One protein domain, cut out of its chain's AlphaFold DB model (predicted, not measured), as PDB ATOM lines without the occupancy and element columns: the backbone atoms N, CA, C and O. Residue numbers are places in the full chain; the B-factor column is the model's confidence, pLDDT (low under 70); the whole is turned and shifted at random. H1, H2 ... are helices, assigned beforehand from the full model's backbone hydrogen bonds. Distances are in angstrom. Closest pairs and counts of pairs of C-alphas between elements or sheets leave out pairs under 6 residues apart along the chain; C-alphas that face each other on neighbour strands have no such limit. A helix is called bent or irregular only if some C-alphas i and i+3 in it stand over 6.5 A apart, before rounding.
ATOM      1  N   ILE A 149      40.151   3.370  15.835       86.75
ATOM      2  CA  ILE A 149      39.937   3.044  14.415       86.75
ATOM      3  C   ILE A 149      41.048   3.630  13.557       86.75
ATOM      4  O   ILE A 149      41.591   2.913  12.726       86.75
ATOM      5  N   ASN A 150      41.440   4.883  13.790       86.94
ATOM      6  CA  ASN A 150      42.569   5.475  13.078       86.94
ATOM      7  C   ASN A 150      43.844   4.652  13.292       86.94
ATOM      8  O   ASN A 150      44.455   4.256  12.314       86.94
ATOM      9  N   LYS A 151      44.157   4.250  14.531       88.50
ATOM     10  CA  LYS A 151      45.293   3.350  14.803       88.50
ATOM     11  C   LYS A 151      45.210   2.026  14.044       88.50
ATOM     12  O   LYS A 151      46.234   1.558  13.556       88.50
ATOM     13  N   ILE A 152      44.028   1.414  13.946       86.81
ATOM     14  CA  ILE A 152      43.827   0.171  13.182       86.81
ATOM     15  C   ILE A 152      44.074   0.415  11.691       86.81
ATOM     16  O   ILE A 152      44.802  -0.348  11.063       86.81
ATOM     17  N   LEU A 153      43.495   1.476  11.127       89.00
ATOM     18  CA  LEU A 153      43.639   1.813   9.711       89.00
ATOM     19  C   LEU A 153      45.086   2.182   9.359       89.00
ATOM     20  O   LEU A 153      45.617   1.664   8.383       89.00
ATOM     21  N   ASP A 154      45.740   2.994  10.186       89.06
ATOM     22  CA  ASP A 154      47.153   3.353  10.041       89.06
ATOM     23  C   ASP A 154      48.044   2.104  10.152       89.06
ATOM     24  O   ASP A 154      49.023   1.960   9.421       89.06
ATOM     25  N   SER A 155      47.673   1.154  11.017       88.69
ATOM     26  CA  SER A 155      48.378  -0.126  11.133       88.69
ATOM     27  C   SER A 155      48.192  -1.009   9.906       88.69
ATOM     28  O   SER A 155      49.145  -1.666   9.509       88.69
ATOM     29  N   PHE A 156      47.014  -1.017   9.275       87.25
ATOM     30  CA  PHE A 156      46.828  -1.711   7.998       87.25
ATOM     31  C   PHE A 156      47.672  -1.095   6.880       87.25
ATOM     32  O   PHE A 156      48.261  -1.838   6.098       87.25
ATOM     33  N   GLU A 157      47.743   0.236   6.802       87.88
ATOM     34  CA  GLU A 157      48.575   0.924   5.808       87.88
ATOM     35  C   GLU A 157      50.055   0.614   6.023       87.88
ATOM     36  O   GLU A 157      50.708   0.100   5.119       87.88
ATOM     37  N   SER A 158      50.551   0.810   7.249       88.06
ATOM     38  CA  SER A 158      51.939   0.496   7.587       88.06
ATOM     39  C   SER A 158      52.275  -0.972   7.336       88.06
ATOM     40  O   SER A 158      53.387  -1.278   6.918       88.06
ATOM     41  N   PHE A 159      51.350  -1.885   7.626       84.69
ATOM     42  CA  PHE A 159      51.549  -3.313   7.419       84.69
ATOM     43  C   PHE A 159      51.657  -3.665   5.930       84.69
ATOM     44  O   PHE A 159      52.562  -4.402   5.544       84.69
ATOM     45  N   SER A 160      50.788  -3.095   5.092       84.06
ATOM     46  CA  SER A 160      50.836  -3.312   3.642       84.06
ATOM     47  C   SER A 160      52.122  -2.746   3.032       84.06
ATOM     48  O   SER A 160      52.798  -3.435   2.268       84.06
ATOM     49  N   ASP A 161      52.531  -1.543   3.451       83.94
ATOM     50  CA  ASP A 161      53.788  -0.920   3.015       83.94
ATOM     51  C   ASP A 161      55.009  -1.781   3.387       83.94
ATOM     52  O   ASP A 161      55.927  -1.958   2.578       83.94
ATOM     53  N   GLN A 162      55.019  -2.369   4.591       83.00
ATOM     54  CA  GLN A 162      56.082  -3.283   5.025       83.00
ATOM     55  C   GLN A 162      56.118  -4.569   4.188       83.00
ATOM     56  O   GLN A 162      57.196  -4.957   3.738       83.00
ATOM     57  N   ILE A 163      54.966  -5.211   3.943       78.38
ATOM     58  CA  ILE A 163      54.885  -6.420   3.101       78.38
ATOM     59  C   ILE A 163      55.444  -6.140   1.705       78.38
ATOM     60  O   ILE A 163      56.232  -6.931   1.183       78.38
ATOM     61  N   GLN A 164      55.055  -5.011   1.112       76.94
ATOM     62  CA  GLN A 164      55.497  -4.625  -0.225       76.94
ATOM     63  C   GLN A 164      56.997  -4.332  -0.273       76.94
ATOM     64  O   GLN A 164      57.667  -4.748  -1.217       76.94
ATOM     65  N   THR A 165      57.524  -3.644   0.744       77.62
ATOM     66  CA  THR A 165      58.945  -3.278   0.826       77.62
ATOM     67  C   THR A 165      59.835  -4.503   0.997       77.62
ATOM     68  O   THR A 165      60.878  -4.599   0.356       77.62
ATOM     69  N   ILE A 166      59.424  -5.438   1.855       69.94
ATOM     70  CA  ILE A 166      60.222  -6.620   2.194       69.94
ATOM     71  C   ILE A 166      60.144  -7.667   1.081       69.94
ATOM     72  O   ILE A 166      61.133  -8.339   0.806       69.94
ATOM     73  N   GLY A 167      58.989  -7.788   0.417       67.12
ATOM     74  CA  GLY A 167      58.746  -8.815  -0.589       67.12
ATOM     75  C   GLY A 167      58.814 -10.209   0.035       67.12
ATOM     76  O   GLY A 167      59.884 -10.791   0.195       67.12
ATOM     77  N   ILE A 168      57.666 -10.788   0.384       67.44
ATOM     78  CA  ILE A 168      57.646 -12.126   0.984       67.44
ATOM     79  C   ILE A 168      58.029 -13.154  -0.090       67.44
ATOM     80  O   ILE A 168      57.228 -13.546  -0.934       67.44
ATOM     81  N   LEU A 169      59.287 -13.603  -0.054       66.38
ATOM     82  CA  LEU A 169      59.803 -14.627  -0.970       66.38
ATOM     83  C   LEU A 169      59.398 -16.052  -0.565       66.38
ATOM     84  O   LEU A 169      59.619 -16.999  -1.317       66.38
ATOM     85  N   THR A 170      58.802 -16.216   0.615       79.19
ATOM     86  CA  THR A 170      58.315 -17.502   1.111       79.19
ATOM     87  C   THR A 170      57.054 -17.905   0.354       79.19
ATOM     88  O   THR A 170      56.021 -17.239   0.446       79.19
ATOM     89  N   THR A 171      57.114 -19.022  -0.367       85.50
ATOM     90  CA  THR A 171      55.940 -19.584  -1.044       85.50
ATOM     91  C   THR A 171      55.019 -20.285  -0.049       85.50
ATOM     92  O   THR A 171      55.435 -20.706   1.036       85.50
ATOM     93  N   ALA A 172      53.765 -20.516  -0.433       83.62
ATOM     94  CA  ALA A 172      52.839 -21.329   0.350       83.62
ATOM     95  C   ALA A 172      53.405 -22.730   0.667       83.62
ATOM     96  O   ALA A 172      53.213 -23.268   1.760       83.62
ATOM     97  N   SER A 173      54.152 -23.316  -0.280       83.12
ATOM     98  CA  SER A 173      54.825 -24.607  -0.101       83.12
ATOM     99  C   SER A 173      55.867 -24.563   1.020       83.12
ATOM    100  O   SER A 173      55.977 -25.520   1.793       83.12
ATOM    101  N   ASP A 174      56.599 -23.457   1.139       84.12
ATOM    102  CA  ASP A 174      57.605 -23.262   2.181       84.12
ATOM    103  C   ASP A 174      56.942 -23.160   3.563       84.12
ATOM    104  O   ASP A 174      57.351 -23.857   4.497       84.12
ATOM    105  N   VAL A 175      55.844 -22.397   3.675       81.69
ATOM    106  CA  VAL A 175      55.026 -22.302   4.904       81.69
ATOM    107  C   VAL A 175      54.525 -23.680   5.343       81.69
ATOM    108  O   VAL A 175      54.653 -24.063   6.511       81.69
ATOM    109  N   LEU A 176      54.009 -24.482   4.409       82.25
ATOM    110  CA  LEU A 176      53.565 -25.848   4.699       82.25
ATOM    111  C   LEU A 176      54.706 -26.769   5.136       82.25
ATOM    112  O   LEU A 176      54.503 -27.636   6.001       82.25
ATOM    113  N   GLY A 177      55.897 -26.594   4.563       81.00
ATOM    114  CA  GLY A 177      57.113 -27.278   4.991       81.00
ATOM    115  C   GLY A 177      57.428 -26.995   6.461       81.00
ATOM    116  O   GLY A 177      57.576 -27.933   7.251       81.00
ATOM    117  N   ALA A 178      57.431 -25.719   6.854       82.44
ATOM    118  CA  ALA A 178      57.691 -25.291   8.229       82.44
ATOM    119  C   ALA A 178      56.633 -25.791   9.230       82.44
ATOM    120  O   ALA A 178      56.972 -26.309  10.302       82.44
ATOM    121  N   LEU A 179      55.347 -25.722   8.869       80.75
ATOM    122  CA  LEU A 179      54.253 -26.263   9.687       80.75
ATOM    123  C   LEU A 179      54.390 -27.779   9.894       80.75
ATOM    124  O   LEU A 179      54.211 -28.292  11.001       80.75
ATOM    125  N   SER A 180      54.761 -28.512   8.841       79.94
ATOM    126  CA  SER A 180      54.944 -29.966   8.900       79.94
ATOM    127  C   SER A 180      56.085 -30.383   9.830       79.94
ATOM    128  O   SER A 180      55.976 -31.406  10.511       79.94
ATOM    129  N   ILE A 181      57.176 -29.613   9.860       77.69
ATOM    130  CA  ILE A 181      58.312 -29.840  10.765       77.69
ATOM    131  C   ILE A 181      57.880 -29.602  12.214       77.69
ATOM    132  O   ILE A 181      58.146 -30.440  13.079       77.69
ATOM    133  N   SER A 182      57.140 -28.517  12.459       73.69
ATOM    134  CA  SER A 182      56.643 -28.152  13.792       73.69
ATOM    135  C   SER A 182      55.760 -29.249  14.403       73.69
ATOM    136  O   SER A 182      55.891 -29.570  15.582       73.69
ATOM    137  N   HIS A 183      54.936 -29.918  13.591       73.25
ATOM    138  CA  HIS A 183      54.072 -31.007  14.059       73.25
ATOM    139  C   HIS A 183      54.787 -32.335  14.357       73.25
ATOM    140  O   HIS A 183      54.245 -33.152  15.102       73.25
ATOM    141  N   LYS A 184      55.957 -32.608  13.766       72.81
ATOM    142  CA  LYS A 184      56.568 -33.951  13.805       72.81
ATOM    143  C   LYS A 184      57.547 -34.196  14.951       72.81
ATOM    144  O   LYS A 184      57.851 -35.358  15.203       72.81
ATOM    145  N   GLY A 185      58.080 -33.159  15.597       56.84
ATOM    146  CA  GLY A 185      59.374 -33.324  16.272       56.84
ATOM    147  C   GLY A 185      59.513 -32.844  17.707       56.84
ATOM    148  O   GLY A 185      60.433 -33.307  18.371       56.84
ATOM    149  N   GLN A 186      58.688 -31.927  18.218       58.81
ATOM    150  CA  GLN A 186      59.003 -31.303  19.506       58.81
ATOM    151  C   GLN A 186      57.763 -31.060  20.364       58.81
ATOM    152  O   GLN A 186      56.858 -30.330  19.969       58.81
ATOM    153  N   LYS A 187      57.783 -31.604  21.591       69.25
ATOM    154  CA  LYS A 187      57.000 -31.103  22.734       69.25
ATOM    155  C   LYS A 187      57.556 -29.738  23.185       69.25
ATOM    156  O   LYS A 187      57.948 -29.582  24.335       69.25
ATOM    157  N   GLY A 188      57.714 -28.809  22.248       67.56
ATOM    158  CA  GLY A 188      58.026 -27.419  22.559       67.56
ATOM    159  C   GLY A 188      56.761 -26.708  23.023       67.56
ATOM    160  O   GLY A 188      55.656 -27.148  22.692       67.56
ATOM    161  N   ASP A 189      56.932 -25.634  23.782       76.06
ATOM    162  CA  ASP A 189      55.829 -24.747  24.128       76.06
ATOM    163  C   ASP A 189      55.232 -24.109  22.856       76.06
ATOM    164  O   ASP A 189      55.927 -23.918  21.853       76.06
ATOM    165  N   ALA A 190      53.934 -23.807  22.869       72.88
ATOM    166  CA  ALA A 190      53.252 -23.204  21.722       72.88
ATOM    167  C   ALA A 190      53.854 -21.830  21.369       72.88
ATOM    168  O   ALA A 190      53.988 -21.517  20.183       72.88
ATOM    169  N   GLY A 191      54.295 -21.070  22.380       74.50
ATOM    170  CA  GLY A 191      55.003 -19.798  22.206       74.50
ATOM    171  C   GLY A 191      56.299 -19.946  21.403       74.50
ATOM    172  O   GLY A 191      56.530 -19.211  20.441       74.50
ATOM    173  N   ASP A 192      57.100 -20.978  21.689       79.56
ATOM    174  CA  ASP A 192      58.325 -21.269  20.931       79.56
ATOM    175  C   ASP A 192      58.034 -21.618  19.466       79.56
ATOM    176  O   ASP A 192      58.794 -21.247  18.567       79.56
ATOM    177  N   GLN A 193      56.942 -22.339  19.197       76.94
ATOM    178  CA  GLN A 193      56.551 -22.692  17.829       76.94
ATOM    179  C   GLN A 193      56.074 -21.468  17.041       76.94
ATOM    180  O   GLN A 193      56.454 -21.313  15.880       76.94
ATOM    181  N   LEU A 194      55.297 -20.583  17.673       76.00
ATOM    182  CA  LEU A 194      54.866 -19.314  17.083       76.00
ATOM    183  C   LEU A 194      56.055 -18.416  16.781       76.00
ATOM    184  O   LEU A 194      56.169 -17.916  15.663       76.00
ATOM    185  N   LYS A 195      56.982 -18.284  17.735       78.69
ATOM    186  CA  LYS A 195      58.224 -17.536  17.542       78.69
ATOM    187  C   LYS A 195      59.016 -18.082  16.358       78.69
ATOM    188  O   LYS A 195      59.408 -17.317  15.490       78.69
ATOM    189  N   ARG A 196      59.176 -19.404  16.250       79.25
ATOM    190  CA  ARG A 196      59.877 -20.022  15.111       79.25
ATOM    191  C   ARG A 196      59.158 -19.842  13.783       79.25
ATOM    192  O   ARG A 196      59.834 -19.709  12.769       79.25
ATOM    193  N   MET A 197      57.827 -19.870  13.764       80.81
ATOM    194  CA  MET A 197      57.054 -19.605  12.550       80.81
ATOM    195  C   MET A 197      57.180 -18.140  12.133       80.81
ATOM    196  O   MET A 197      57.401 -17.866  10.958       80.81
ATOM    197  N   ARG A 198      57.121 -17.213  13.096       75.12
ATOM    198  CA  ARG A 198      57.403 -15.794  12.865       75.12
ATOM    199  C   ARG A 198      58.805 -15.641  12.287       75.12
ATOM    200  O   ARG A 198      58.940 -15.132  11.185       75.12
ATOM    201  N   ASP A 199      59.820 -16.187  12.950       79.06
ATOM    202  CA  ASP A 199      61.193 -16.161  12.450       79.06
ATOM    203  C   ASP A 199      61.285 -16.770  11.043       79.06
ATOM    204  O   ASP A 199      61.994 -16.242  10.205       79.06
ATOM    205  N   PHE A 200      60.577 -17.863  10.750       80.19
ATOM    206  CA  PHE A 200      60.594 -18.507   9.435       80.19
ATOM    207  C   PHE A 200      60.014 -17.626   8.324       80.19
ATOM    208  O   PHE A 200      60.639 -17.493   7.276       80.19
ATOM    209  N   ILE A 201      58.848 -17.017   8.555       74.31
ATOM    210  CA  ILE A 201      58.216 -16.099   7.594       74.31
ATOM    211  C   ILE A 201      59.095 -14.859   7.391       74.31
ATOM    212  O   ILE A 201      59.180 -14.344   6.282       74.31
ATOM    213  N   MET A 202      59.778 -14.412   8.450       71.00
ATOM    214  CA  MET A 202      60.569 -13.179   8.454       71.00
ATOM    215  C   MET A 202      62.059 -13.371   8.115       71.00
ATOM    216  O   MET A 202      62.797 -12.393   8.094       71.00
ATOM    217  N   ARG A 203      62.536 -14.601   7.862       60.00
ATOM    218  CA  ARG A 203      63.961 -14.951   7.646       60.00
ATOM    219  C   ARG A 203      64.466 -14.593   6.241       60.00
ATOM    220  O   ARG A 203      64.919 -15.448   5.481       60.00
ATOM    221  N   GLN A 204      64.434 -13.311   5.919       54.50
ATOM    222  CA  GLN A 204      65.292 -12.702   4.903       54.50
ATOM    223  C   GLN A 204      66.284 -11.780   5.634       54.50
ATOM    224  O   GLN A 204      65.993 -11.335   6.737       54.50
ATOM    225  N   ASP A 205      67.444 -11.480   5.044       55.91
ATOM    226  CA  ASP A 205      68.493 -10.564   5.565       55.91
ATOM    227  C   ASP A 205      68.020  -9.093   5.745       55.91
ATOM    228  O   ASP A 205      68.813  -8.162   5.871       55.91
ATOM    229  N   GLN A 206      66.708  -8.866   5.721       57.81
ATOM    230  CA  GLN A 206      66.032  -7.583   5.805       57.81
ATOM    231  C   GLN A 206      65.218  -7.530   7.102       57.81
ATOM    232  O   GLN A 206      64.820  -8.559   7.645       57.81
ATOM    233  N   SER A 207      65.001  -6.323   7.626       62.19
ATOM    234  CA  SER A 207      64.229  -6.091   8.852       62.19
ATOM    235  C   SER A 207      62.917  -6.896   8.854       62.19
ATOM    236  O   SER A 207      62.209  -6.855   7.847       62.19
ATOM    237  N   PRO A 208      62.573  -7.606   9.946       64.44
ATOM    238  CA  PRO A 208      61.359  -8.422  10.005       64.44
ATOM    239  C   PRO A 208      60.111  -7.571   9.729       64.44
ATOM    240  O   PRO A 208      60.047  -6.432  10.192       64.44
ATOM    241  N   VAL A 209      59.105  -8.121   9.025       67.88
ATOM    242  CA  VAL A 209      57.770  -7.493   8.971       67.88
ATOM    243  C   VAL A 209      57.228  -7.536  10.397       67.88
ATOM    244  O   VAL A 209      56.842  -8.594  10.907       67.88
ATOM    245  N   GLU A 210      57.237  -6.401  11.081       76.75
ATOM    246  CA  GLU A 210      56.673  -6.304  12.414       76.75
ATOM    247  C   GLU A 210      55.169  -6.107  12.259       76.75
ATOM    248  O   GLU A 210      54.694  -5.006  11.985       76.75
ATOM    249  N   VAL A 211      54.403  -7.194  12.416       77.88
ATOM    250  CA  VAL A 211      52.942  -7.089  12.471       77.88
ATOM    251  C   VAL A 211      52.602  -6.120  13.605       77.88
ATOM    252  O   VAL A 211      52.957  -6.414  14.748       77.88
ATOM    253  N   PRO A 212      51.901  -5.005  13.339       82.06
ATOM    254  CA  PRO A 212      51.533  -4.064  14.386       82.06
ATOM    255  C   PRO A 212      50.771  -4.771  15.508       82.06
ATOM    256  O   PRO A 212      49.902  -5.597  15.233       82.06
ATOM    257  N   CYS A 213      51.048  -4.428  16.769       82.69
ATOM    258  CA  CYS A 213      50.430  -5.081  17.932       82.69
ATOM    259  C   CYS A 213      48.893  -5.108  17.870       82.69
ATOM    260  O   CYS A 213      48.265  -6.059  18.320       82.69
ATOM    261  N   VAL A 214      48.287  -4.101  17.237       80.44
ATOM    262  CA  VAL A 214      46.837  -3.986  17.034       80.44
ATOM    263  C   VAL A 214      46.251  -5.085  16.127       80.44
ATOM    264  O   VAL A 214      45.054  -5.358  16.172       80.44
ATOM    265  N   LEU A 215      47.092  -5.712  15.299       82.44
ATOM    266  CA  LEU A 215      46.744  -6.787  14.366       82.44
ATOM    267  C   LEU A 215      47.252  -8.164  14.840       82.44
ATOM    268  O   LEU A 215      46.972  -9.161  14.181       82.44
ATOM    269  N   GLN A 216      47.958  -8.250  15.976       85.44
ATOM    270  CA  GLN A 216      48.522  -9.491  16.536       85.44
ATOM    271  C   GLN A 216      47.492 -10.309  17.346       85.44
ATOM    272  O   GLN A 216      47.760 -10.790  18.444       85.44
ATOM    273  N   PHE A 217      46.289 -10.518  16.812       83.50
ATOM    274  CA  PHE A 217      45.193 -11.177  17.544       83.50
ATOM    275  C   PHE A 217      45.365 -12.697  17.746       83.50
ATOM    276  O   PHE A 217      44.536 -13.326  18.409       83.50
ATOM    277  N   TRP A 218      46.408 -13.306  17.176       83.50
ATOM    278  CA  TRP A 218      46.807 -14.695  17.446       83.50
ATOM    279  C   TRP A 218      47.740 -14.812  18.662       83.50
ATOM    280  O   TRP A 218      47.828 -15.882  19.264       83.50
ATOM    281  N   ASP A 219      48.417 -13.730  19.055       77.44
ATOM    282  CA  ASP A 219      49.395 -13.749  20.136       77.44
ATOM    283  C   ASP A 219      48.667 -13.708  21.491       77.44
ATOM    284  O   ASP A 219      48.234 -12.670  21.981       77.44
ATOM    285  N   GLY A 220      48.505 -14.878  22.116       65.50
ATOM    286  CA  GLY A 220      47.835 -15.021  23.416       65.50
ATOM    287  C   GLY A 220      48.643 -14.525  24.624       65.50
ATOM    288  O   GLY A 220      48.172 -14.655  25.753       65.50
ATOM    289  N   GLU A 221      49.852 -14.002  24.406       59.94
ATOM    290  CA  GLU A 221      50.855 -13.761  25.454       59.94
ATOM    291  C   GLU A 221      50.957 -12.289  25.904       59.94
ATOM    292  O   GLU A 221      51.457 -12.014  26.994       59.94
ATOM    293  N   GLY A 222      50.434 -11.331  25.131       55.75
ATOM    294  CA  GLY A 222      50.450  -9.906  25.483       55.75
ATOM    295  C   GLY A 222      49.149  -9.463  26.155       55.75
ATOM    296  O   GLY A 222      48.170  -9.205  25.468       55.75
ATOM    297  N   ASN A 223      49.138  -9.339  27.487       55.31
ATOM    298  CA  ASN A 223      47.965  -9.012  28.322       55.31
ATOM    299  C   ASN A 223      46.820 -10.044  28.246       55.31
ATOM    300  O   ASN A 223      45.870  -9.921  27.472       55.31
ATOM    301  N   SER A 224      46.856 -11.014  29.163       59.91
ATOM    302  CA  SER A 224      45.867 -12.094  29.323       59.91
ATOM    303  C   SER A 224      44.401 -11.647  29.425       59.91
ATOM    304  O   SER A 224      43.503 -12.464  29.237       59.91
ATOM    305  N   SER A 225      44.122 -10.369  29.692       68.69
ATOM    306  CA  SER A 225      42.761  -9.862  29.871       68.69
ATOM    307  C   SER A 225      41.948  -9.728  28.576       68.69
ATOM    308  O   SER A 225      40.728  -9.609  28.666       68.69
ATOM    309  N   ARG A 226      42.566  -9.748  27.381       80.25
ATOM    310  CA  ARG A 226      41.855  -9.512  26.099       80.25
ATOM    311  C   ARG A 226      42.210 -10.467  24.961       80.25
ATOM    312  O   ARG A 226      42.084 -10.117  23.787       80.25
ATOM    313  N   SER A 227      42.606 -11.692  25.295       88.62
ATOM    314  CA  SER A 227      42.773 -12.737  24.282       88.62
ATOM    315  C   SER A 227      41.451 -12.978  23.544       88.62
ATOM    316  O   SER A 227      40.406 -13.198  24.163       88.62
ATOM    317  N   MET A 228      41.488 -12.901  22.214       92.06
ATOM    318  CA  MET A 228      40.317 -13.113  21.369       92.06
ATOM    319  C   MET A 228      39.906 -14.594  21.426       92.06
ATOM    320  O   MET A 228      40.739 -15.455  21.123       92.06
ATOM    321  N   PRO A 229      38.647 -14.944  21.761       92.75
ATOM    322  CA  PRO A 229      38.237 -16.341  21.841       92.75
ATOM    323  C   PRO A 229      38.421 -17.078  20.504       92.75
ATOM    324  O   PRO A 229      38.173 -16.489  19.449       92.75
ATOM    325  N   PRO A 230      38.751 -18.384  20.504       92.19
ATOM    326  CA  PRO A 230      38.980 -19.163  19.285       92.19
ATOM    327  C   PRO A 230      37.915 -19.022  18.197       92.19
ATOM    328  O   PRO A 230      38.234 -18.857  17.023       92.19
ATOM    329  N   VAL A 231      36.633 -19.067  18.569       93.94
ATOM    330  CA  VAL A 231      35.530 -18.924  17.606       93.94
ATOM    331  C   VAL A 231      35.505 -17.538  16.960       93.94
ATOM    332  O   VAL A 231      35.196 -17.435  15.776       93.94
ATOM    333  N   ILE A 232      35.891 -16.501  17.706       95.38
ATOM    334  CA  ILE A 232      35.972 -15.126  17.214       95.38
ATOM    335  C   ILE A 232      37.181 -14.956  16.291       95.38
ATOM    336  O   ILE A 232      37.043 -14.318  15.256       95.38
ATOM    337  N   GLN A 233      38.315 -15.610  16.572       94.81
ATOM    338  CA  GLN A 233      39.452 -15.635  15.641       94.81
ATOM    339  C   GLN A 233      39.071 -16.285  14.297       94.81
ATOM    340  O   GLN A 233      39.418 -15.770  13.234       94.81
ATOM    341  N   LEU A 234      38.307 -17.389  14.320       94.62
ATOM    342  CA  LEU A 234      37.822 -18.027  13.086       94.62
ATOM    343  C   LEU A 234      36.785 -17.166  12.348       94.62
ATOM    344  O   LEU A 234      36.752 -17.174  11.117       94.62
ATOM    345  N   LEU A 235      35.939 -16.435  13.080       95.50
ATOM    346  CA  LEU A 235      35.016 -15.466  12.492       95.50
ATOM    347  C   LEU A 235      35.782 -14.307  11.843       95.50
ATOM    348  O   LEU A 235      35.515 -13.995  10.688       95.50
ATOM    349  N   LEU A 236      36.772 -13.728  12.527       96.00
ATOM    350  CA  LEU A 236      37.621 -12.668  11.984       96.00
ATOM    351  C   LEU A 236      38.310 -13.123  10.698       96.00
ATOM    352  O   LEU A 236      38.206 -12.437   9.688       96.00
ATOM    353  N   LEU A 237      38.925 -14.309  10.694       95.88
ATOM    354  CA  LEU A 237      39.521 -14.885   9.488       95.88
ATOM    355  C   LEU A 237      38.523 -14.948   8.326       95.88
ATOM    356  O   LEU A 237      38.852 -14.568   7.203       95.88
ATOM    357  N   LYS A 238      37.309 -15.441   8.593       95.69
ATOM    358  CA  LYS A 238      36.258 -15.530   7.580       95.69
ATOM    359  C   LYS A 238      35.928 -14.146   7.018       95.69
ATOM    360  O   LYS A 238      35.855 -14.018   5.803       95.69
ATOM    361  N   LEU A 239      35.745 -13.146   7.880       95.81
ATOM    362  CA  LEU A 239      35.394 -11.775   7.493       95.81
ATOM    363  C   LEU A 239      36.523 -11.080   6.720       95.81
ATOM    364  O   LEU A 239      36.256 -10.396   5.737       95.81
ATOM    365  N   LEU A 240      37.780 -11.289   7.126       95.31
ATOM    366  CA  LEU A 240      38.960 -10.799   6.409       95.31
ATOM    367  C   LEU A 240      39.028 -11.399   4.997       95.31
ATOM    368  O   LEU A 240      39.175 -10.670   4.022       95.31
ATOM    369  N   PHE A 241      38.863 -12.720   4.880       95.75
ATOM    370  CA  PHE A 241      38.932 -13.422   3.596       95.75
ATOM    371  C   PHE A 241      37.730 -13.141   2.684       95.75
ATOM    372  O   PHE A 241      37.869 -13.128   1.464       95.75
ATOM    373  N   SER A 242      36.543 -12.940   3.257       95.31
ATOM    374  CA  SER A 242      35.315 -12.690   2.501       95.31
ATOM    375  C   SER A 242      35.086 -11.219   2.155       95.31
ATOM    376  O   SER A 242      34.143 -10.912   1.423       95.31
ATOM    377  N   SER A 243      35.924 -10.317   2.673       94.00
ATOM    378  CA  SER A 243      35.822  -8.885   2.419       94.00
ATOM    379  C   SER A 243      36.115  -8.562   0.956       94.00
ATOM    380  O   SER A 243      37.232  -8.810   0.508       94.00
ATOM    381  N   PRO A 244      35.194  -7.927   0.205       90.25
ATOM    382  CA  PRO A 244      35.420  -7.602  -1.203       90.25
ATOM    383  C   PRO A 244      36.553  -6.583  -1.424       90.25
ATOM    384  O   PRO A 244      36.916  -6.317  -2.568       90.25
ATOM    385  N   PHE A 245      37.111  -6.006  -0.354       85.31
ATOM    386  CA  PHE A 245      38.196  -5.027  -0.429       85.31
ATOM    387  C   PHE A 245      39.552  -5.653  -0.744       85.31
ATOM    388  O   PHE A 245      40.416  -4.964  -1.280       85.31
ATOM    389  N   GLY A 246      39.751  -6.938  -0.436       86.25
ATOM    390  CA  GLY A 246      41.047  -7.584  -0.624       86.25
ATOM    391  C   GLY A 246      42.153  -6.851   0.143       86.25
ATOM    392  O   GLY A 246      41.983  -6.545   1.326       86.25
ATOM    393  N   GLY A 247      43.270  -6.560  -0.536       85.56
ATOM    394  CA  GLY A 247      44.351  -5.710  -0.022       85.56
ATOM    395  C   GLY A 247      44.796  -6.107   1.392       85.56
ATOM    396  O   GLY A 247      44.928  -7.305   1.658       85.56
ATOM    397  N   PRO A 248      44.922  -5.153   2.335       85.69
ATOM    398  CA  PRO A 248      45.383  -5.450   3.692       85.69
ATOM    399  C   PRO A 248      44.498  -6.436   4.474       85.69
ATOM    400  O   PRO A 248      45.001  -7.167   5.326       85.69
ATOM    401  N   PHE A 249      43.192  -6.524   4.175       90.19
ATOM    402  CA  PHE A 249      42.318  -7.538   4.784       90.19
ATOM    403  C   PHE A 249      42.723  -8.944   4.327       90.19
ATOM    404  O   PHE A 249      42.857  -9.855   5.145       90.19
ATOM    405  N   LEU A 250      42.950  -9.116   3.024       91.50
ATOM    406  CA  LEU A 250      43.355 -10.392   2.443       91.50
ATOM    407  C   LEU A 250      44.804 -10.757   2.789       91.50
ATOM    408  O   LEU A 250      45.077 -11.923   3.071       91.50
ATOM    409  N   GLU A 251      45.716  -9.784   2.818       89.50
ATOM    410  CA  GLU A 251      47.099  -9.951   3.291       89.50
ATOM    411  C   GLU A 251      47.111 -10.468   4.736       89.50
ATOM    412  O   GLU A 251      47.762 -11.472   5.041       89.50
ATOM    413  N   LEU A 252      46.309  -9.854   5.613       90.25
ATOM    414  CA  LEU A 252      46.173 -10.278   7.003       90.25
ATOM    415  C   LEU A 252      45.523 -11.664   7.123       90.25
ATOM    416  O   LEU A 252      45.971 -12.473   7.938       90.25
ATOM    417  N   ALA A 253      44.518 -11.987   6.298       93.62
ATOM    418  CA  ALA A 253      43.960 -13.341   6.225       93.62
ATOM    419  C   ALA A 253      45.023 -14.374   5.807       93.62
ATOM    420  O   ALA A 253      45.084 -15.459   6.393       93.62
ATOM    421  N   CYS A 254      45.879 -14.033   4.835       91.12
ATOM    422  CA  CYS A 254      46.975 -14.887   4.380       91.12
ATOM    423  C   CYS A 254      47.975 -15.147   5.502       91.12
ATOM    424  O   CYS A 254      48.189 -16.308   5.849       91.12
ATOM    425  N   LEU A 255      48.507 -14.102   6.142       88.94
ATOM    426  CA  LEU A 255      49.441 -14.276   7.258       88.94
ATOM    427  C   LEU A 255      48.818 -15.036   8.428       88.94
ATOM    428  O   LEU A 255      49.465 -15.914   8.999       88.94
ATOM    429  N   SER A 256      47.542 -14.786   8.737       90.88
ATOM    430  CA  SER A 256      46.820 -15.519   9.783       90.88
ATOM    431  C   SER A 256      46.852 -17.036   9.553       90.88
ATOM    432  O   SER A 256      46.908 -17.801  10.515       90.88
ATOM    433  N   MET A 257      46.878 -17.504   8.298       91.06
ATOM    434  CA  MET A 257      47.003 -18.932   7.972       91.06
ATOM    435  C   MET A 257      48.359 -19.549   8.263       91.06
ATOM    436  O   MET A 257      48.429 -20.772   8.369       91.06
ATOM    437  N   ALA A 258      49.408 -18.760   8.460       85.50
ATOM    438  CA  ALA A 258      50.674 -19.296   8.932       85.50
ATOM    439  C   ALA A 258      50.676 -19.522  10.459       85.50
ATOM    440  O   ALA A 258      51.301 -20.468  10.936       85.50
ATOM    441  N   PHE A 259      49.923 -18.718  11.221       86.12
ATOM    442  CA  PHE A 259      49.898 -18.767  12.691       86.12
ATOM    443  C   PHE A 259      48.770 -19.639  13.258       86.12
ATOM    444  O   PHE A 259      49.003 -20.489  14.119       86.12
ATOM    445  N   LEU A 260      47.542 -19.493  12.748       89.62
ATOM    446  CA  LEU A 260      46.356 -20.192  13.258       89.62
ATOM    447  C   LEU A 260      46.484 -21.728  13.304       89.62
ATOM    448  O   LEU A 260      45.964 -22.316  14.251       89.62
ATOM    449  N   PRO A 261      47.188 -22.417  12.383       87.94
ATOM    450  CA  PRO A 261      47.467 -23.850  12.501       87.94
ATOM    451  C   PRO A 261      48.142 -24.298  13.798       87.94
ATOM    452  O   PRO A 261      47.928 -25.439  14.211       87.94
ATOM    453  N   LEU A 262      48.937 -23.426  14.423       84.44
ATOM    454  CA  LEU A 262      49.637 -23.712  15.674       84.44
ATOM    455  C   LEU A 262      48.669 -23.687  16.868       84.44
ATOM    456  O   LEU A 262      48.764 -24.529  17.757       84.44
ATOM    457  N   HIS A 263      47.670 -22.802  16.836       83.94
ATOM    458  CA  HIS A 263      46.603 -22.729  17.846       83.94
ATOM    459  C   HIS A 263      45.479 -23.739  17.596       83.94
ATOM    460  O   HIS A 263      44.883 -24.297  18.521       83.94
ATOM    461  N   PHE A 264      45.187 -23.986  16.321       88.06
ATOM    462  CA  PHE A 264      44.052 -24.765  15.848       88.06
ATOM    463  C   PHE A 264      44.517 -25.902  14.933       88.06
ATOM    464  O   PHE A 264      44.179 -25.930  13.738       88.06
ATOM    465  N   PRO A 265      45.274 -26.877  15.475       86.25
ATOM    466  CA  PRO A 265      45.700 -28.025  14.699       86.25
ATOM    467  C   PRO A 265      44.467 -28.807  14.248       86.25
ATOM    468  O   PRO A 265      43.596 -29.165  15.048       86.25
ATOM    469  N   THR A 266      44.401 -29.110  12.950       82.94
ATOM    470  CA  THR A 266      43.290 -29.881  12.370       82.94
ATOM    471  C   THR A 266      43.210 -31.291  12.953       82.94
ATOM    472  O   THR A 266      42.131 -31.878  13.052       82.94
ATOM    473  N   VAL A 267      44.352 -31.809  13.408       80.94
ATOM    474  CA  VAL A 267      44.502 -33.089  14.094       80.94
ATOM    475  C   VAL A 267      44.861 -32.814  15.556       80.94
ATOM    476  O   VAL A 267      46.022 -32.813  15.940       80.94
ATOM    477  N   GLY A 268      43.858 -32.549  16.392       86.62
ATOM    478  CA  GLY A 268      44.074 -32.296  17.819       86.62
ATOM    479  C   GLY A 268      42.774 -32.198  18.623       86.62
ATOM    480  O   GLY A 268      41.697 -32.101  18.029       86.62
ATOM    481  N   PRO A 269      42.833 -32.244  19.969       89.12
ATOM    482  CA  PRO A 269      41.654 -32.081  20.823       89.12
ATOM    483  C   PRO A 269      40.925 -30.755  20.578       89.12
ATOM    484  O   PRO A 269      39.704 -30.760  20.436       89.12
ATOM    485  N   VAL A 270      41.673 -29.653  20.441       87.88
ATOM    486  CA  VAL A 270      41.127 -28.312  20.174       87.88
ATOM    487  C   VAL A 270      40.425 -28.269  18.818       87.88
ATOM    488  O   VAL A 270      39.253 -27.911  18.755       87.88
ATOM    489  N   GLY A 271      41.077 -28.724  17.742       89.19
ATOM    490  CA  GLY A 271      40.451 -28.788  16.417       89.19
ATOM    491  C   GLY A 271      39.191 -29.660  16.390       89.19
ATOM    492  O   GLY A 271      38.176 -29.267  15.819       89.19
ATOM    493  N   ARG A 272      39.188 -30.811  17.084       89.94
ATOM    494  CA  ARG A 272      37.986 -31.660  17.225       89.94
ATOM    495  C   ARG A 272      36.866 -30.970  17.999       89.94
ATOM    496  O   ARG A 272      35.702 -31.096  17.620       89.94
ATOM    497  N   MET A 273      37.203 -30.253  19.071       93.06
ATOM    498  CA  MET A 273      36.244 -29.453  19.830       93.06
ATOM    499  C   MET A 273      35.632 -28.364  18.943       93.06
ATOM    500  O   MET A 273      34.409 -28.248  18.895       93.06
ATOM    501  N   MET A 274      36.458 -27.625  18.196       92.25
ATOM    502  CA  MET A 274      35.999 -26.588  17.269       92.25
ATOM    503  C   MET A 274      35.109 -27.170  16.167       92.25
ATOM    504  O   MET A 274      34.012 -26.668  15.939       92.25
ATOM    505  N   ALA A 275      35.507 -28.289  15.556       88.56
ATOM    506  CA  ALA A 275      34.712 -28.987  14.547       88.56
ATOM    507  C   ALA A 275      33.339 -29.440  15.068       88.56
ATOM    508  O   ALA A 275      32.349 -29.404  14.334       88.56
ATOM    509  N   ARG A 276      33.269 -29.870  16.334       88.50
ATOM    510  CA  ARG A 276      32.031 -30.334  16.974       88.50
ATOM    511  C   ARG A 276      31.117 -29.177  17.372       88.50
ATOM    512  O   ARG A 276      29.924 -29.222  17.086       88.50
ATOM    513  N   ASN A 277      31.668 -28.163  18.034       89.44
ATOM    514  CA  ASN A 277      30.888 -27.097  18.666       89.44
ATOM    515  C   ASN A 277      30.592 -25.937  17.694       89.44
ATOM    516  O   ASN A 277      29.546 -25.294  17.784       89.44
ATOM    517  N   TYR A 278      31.481 -25.708  16.726       89.94
ATOM    518  CA  TYR A 278      31.451 -24.574  15.797       89.94
ATOM    519  C   TYR A 278      31.647 -25.034  14.349       89.94
ATOM    520  O   TYR A 278      32.440 -24.469  13.600       89.94
ATOM    521  N   LYS A 279      30.895 -26.067  13.951       85.06
ATOM    522  CA  LYS A 279      31.017 -26.750  12.655       85.06
ATOM    523  C   LYS A 279      31.165 -25.812  11.448       85.06
ATOM    524  O   LYS A 279      31.999 -26.084  10.596       85.06
ATOM    525  N   SER A 280      30.366 -24.746  11.365       84.50
ATOM    526  CA  SER A 280      30.409 -23.781  10.256       84.50
ATOM    527  C   SER A 280      31.722 -22.996  10.231       84.50
ATOM    528  O   SER A 280      32.432 -23.040   9.237       84.50
ATOM    529  N   HIS A 281      32.088 -22.341  11.332       89.38
ATOM    530  CA  HIS A 281      33.347 -21.595  11.460       89.38
ATOM    531  C   HIS A 281      34.569 -22.487  11.228       89.38
ATOM    532  O   HIS A 281      35.512 -22.093  10.549       89.38
ATOM    533  N   TRP A 282      34.530 -23.719  11.740       90.50
ATOM    534  CA  TRP A 282      35.585 -24.696  11.507       90.50
ATOM    535  C   TRP A 282      35.691 -25.114  10.037       90.50
ATOM    536  O   TRP A 282      36.799 -25.219   9.516       90.50
ATOM    537  N   ALA A 283      34.557 -25.332   9.365       86.31
ATOM    538  CA  ALA A 283      34.520 -25.621   7.935       86.31
ATOM    539  C   ALA A 283      35.176 -24.491   7.128       86.31
ATOM    540  O   ALA A 283      36.080 -24.768   6.344       86.31
ATOM    541  N   TYR A 284      34.828 -23.226   7.407       89.75
ATOM    542  CA  TYR A 284      35.482 -22.071   6.781       89.75
ATOM    543  C   TYR A 284      36.979 -22.026   7.051       89.75
ATOM    544  O   TYR A 284      37.739 -21.820   6.119       89.75
ATOM    545  N   TYR A 285      37.419 -22.243   8.291       92.06
ATOM    546  CA  TYR A 285      38.846 -22.259   8.613       92.06
ATOM    547  C   TYR A 285      39.608 -23.295   7.783       92.06
ATOM    548  O   TYR A 285      40.600 -22.969   7.137       92.06
ATOM    549  N   VAL A 286      39.121 -24.539   7.774       88.38
ATOM    550  CA  VAL A 286      39.734 -25.633   7.012       88.38
ATOM    551  C   VAL A 286      39.791 -25.274   5.531       88.38
ATOM    552  O   VAL A 286      40.819 -25.436   4.886       88.38
ATOM    553  N   PHE A 287      38.692 -24.761   5.004       87.00
ATOM    554  CA  PHE A 287      38.549 -24.396   3.610       87.00
ATOM    555  C   PHE A 287      39.426 -23.209   3.179       87.00
ATOM    556  O   PHE A 287      40.166 -23.319   2.207       87.00
ATOM    557  N   ILE A 288      39.406 -22.105   3.929       91.81
ATOM    558  CA  ILE A 288      40.241 -20.921   3.686       91.81
ATOM    559  C   ILE A 288      41.717 -21.316   3.735       91.81
ATOM    560  O   ILE A 288      42.492 -20.908   2.876       91.81
ATOM    561  N   ARG A 289      42.101 -22.186   4.675       90.06
ATOM    562  CA  ARG A 289      43.452 -22.748   4.750       90.06
ATOM    563  C   ARG A 289      43.841 -23.515   3.484       90.06
ATOM    564  O   ARG A 289      44.955 -23.332   2.995       90.06
ATOM    565  N   TYR A 290      42.939 -24.334   2.934       86.44
ATOM    566  CA  TYR A 290      43.175 -25.035   1.666       86.44
ATOM    567  C   TYR A 290      43.419 -24.064   0.504       86.44
ATOM    568  O   TYR A 290      44.352 -24.282  -0.265       86.44
ATOM    569  N   LEU A 291      42.635 -22.990   0.401       88.56
ATOM    570  CA  LEU A 291      42.776 -21.990  -0.664       88.56
ATOM    571  C   LEU A 291      44.028 -21.125  -0.490       88.56
ATOM    572  O   LEU A 291      44.769 -20.872  -1.436       88.56
ATOM    573  N   ILE A 292      44.309 -20.678   0.730       91.69
ATOM    574  CA  ILE A 292      45.440 -19.789   0.985       91.69
ATOM    575  C   ILE A 292      46.760 -20.521   0.806       91.69
ATOM    576  O   ILE A 292      47.612 -20.031   0.072       91.69
ATOM    577  N   LEU A 293      46.925 -21.691   1.425       88.38
ATOM    578  CA  LEU A 293      48.201 -22.406   1.419       88.38
ATOM    579  C   LEU A 293      48.318 -23.433   0.284       88.38
ATOM    580  O   LEU A 293      49.362 -24.060   0.122       88.38
ATOM    581  N   GLY A 294      47.244 -23.663  -0.478       82.12
ATOM    582  CA  GLY A 294      47.194 -24.755  -1.451       82.12
ATOM    583  C   GLY A 294      47.449 -26.112  -0.811       82.12
ATOM    584  O   GLY A 294      48.117 -26.957  -1.415       82.12
ATOM    585  N   GLU A 295      46.980 -26.311   0.430       73.00
ATOM    586  CA  GLU A 295      47.197 -27.568   1.139       73.00
ATOM    587  C   GLU A 295      46.763 -28.732   0.263       73.00
ATOM    588  O   GLU A 295      45.662 -28.759  -0.289       73.00
ATOM    589  N   LYS A 296      47.681 -29.689   0.090       55.88
ATOM    590  CA  LYS A 296      47.501 -30.766  -0.875       55.88
ATOM    591  C   LYS A 296      46.165 -31.446  -0.636       55.88
ATOM    592  O   LYS A 296      45.939 -32.075   0.403       55.88
ATOM    593  N   ILE A 297      45.342 -31.390  -1.676       55.03
ATOM    594  CA  ILE A 297      44.278 -32.336  -1.950       55.03
ATOM    595  C   ILE A 297      44.818 -33.729  -1.536       55.03
ATOM    596  O   ILE A 297      45.857 -34.165  -2.037       55.03
ATOM    597  N   LYS A 298      44.203 -34.359  -0.517       57.09
ATOM    598  CA  LYS A 298      44.693 -35.580   0.173       57.09
ATOM    599  C   LYS A 298      45.378 -36.550  -0.796       57.09
ATOM    600  O   LYS A 298      44.813 -36.807  -1.841       57.09
ATOM    601  N   LYS A 299      46.517 -37.168  -0.443       53.06
ATOM    602  CA  LYS A 299      47.353 -38.002  -1.353       53.06
ATOM    603  C   LYS A 299      46.599 -38.938  -2.323       53.06
ATOM    604  O   LYS A 299      47.021 -39.058  -3.464       53.06
ATOM    605  N   HIS A 300      45.490 -39.562  -1.911       53.34
ATOM    606  CA  HIS A 300      44.663 -40.417  -2.785       53.34
ATOM    607  C   HIS A 300      43.974 -39.673  -3.946       53.34
ATOM    608  O   HIS A 300      43.484 -40.299  -4.872       53.34
ATOM    609  N   ARG A 301      43.935 -38.346  -3.895       51.78
ATOM    610  CA  ARG A 301      43.350 -37.441  -4.884       51.78
ATOM    611  C   ARG A 301      44.398 -36.881  -5.864       51.78
ATOM    612  O   ARG A 301      44.027 -36.378  -6.909       51.78
ATOM    613  N   LEU A 302      45.698 -37.001  -5.557       50.88
ATOM    614  CA  LEU A 302      46.807 -36.682  -6.481       50.88
ATOM    615  C   LEU A 302      47.074 -37.806  -7.494       50.88
ATOM    616  O   LEU A 302      47.777 -37.597  -8.477       50.88
TER     617      LEU A 302
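This is residues 149 to 302 of the 589 residues of an uncharacterized protein of Thalassiosira oceanica (UniProt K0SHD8). A compact cluster of helices is built round one kinked helix, H5, which runs through the core: the hairpin of H2 and H3 packs on its last part, H4 packs on its first part, and H7 meets it with its last residues. The long helix H1 crosses the beginning of H5, H6 sits at the rim next to H7, and residues 297 to 302 stick out as a tail. The printed part has 154 residues with seven named helices, H1 to H7 in order along the chain, and no named strand; the class is all helix. The whole is compact, with a radius of gyration of the C-alphas of 15.5 A and spans of 42 by 33 by 32 A.

H1, residues 149 to 166, touches the hub H5, residues 247 to 263, with residues 156 to 160 alone; they are about perpendicular at 84 degrees, and the closest C-alphas, those of Ser 160 and Pro 248, are 5.9 A apart. H5 has a kink of 38 degrees near residue 257 and is only just irregular: C-alphas 258 and 261 are 6.6 A apart. H2, residues 172 to 185, and H3, residues 190 to 202, form a hairpin at a shallow tilt of 28 degrees, with closest C-alphas Ser 182 and Gln 193 6.8 A apart. H2, H3 and H5 are an up-and-down bundle, each helix running against the one before it; C-alphas Leu 194 and Phe 259, the closest of H3 and H5, are 6.7 A apart. H4, residues 230 to 242, makes a hairpin with H5 at a shallow tilt of 31 degrees, closest at C-alphas Leu 240 and Phe 249, 5.0 A. H7, residues 279 to 293, touches H4 at a steep tilt of 53 degrees, closest at C-alphas Leu 234 and His 281, 5.9 A. H6, residues 269 to 277, and H7 touch only at the corner, and only just, with 3 pairs of C-alphas within 8 A; their closest C-alphas, Ala 275 and Trp 282, are 5.3 A apart. H1 and H4 are apart. Every O i to N i+4 pair is within hydrogen-bond range in H1, H3, H4, H6 and H7, against 9 of 10 in H2 and 8 of 13 in H5.

H1 begins at C-alpha 149 (39.937, 3.044, 14.415) and is 25.6 A long. H5 is 24.8 A, H2 21.0 A and H7 21.0 A, ending at C-alpha 293 (48.201, -22.406, 1.419).

The C-alphas of Asn 150 and His 300, the two farthest apart, are 48.6 A apart. The printed part has no cut. The link from H3 to H4, residues 203 to 229, is long. The mean pLDDT of the printed part is 81.1; 28 residues are under 70, among them 203 to 209 and 296 to 302.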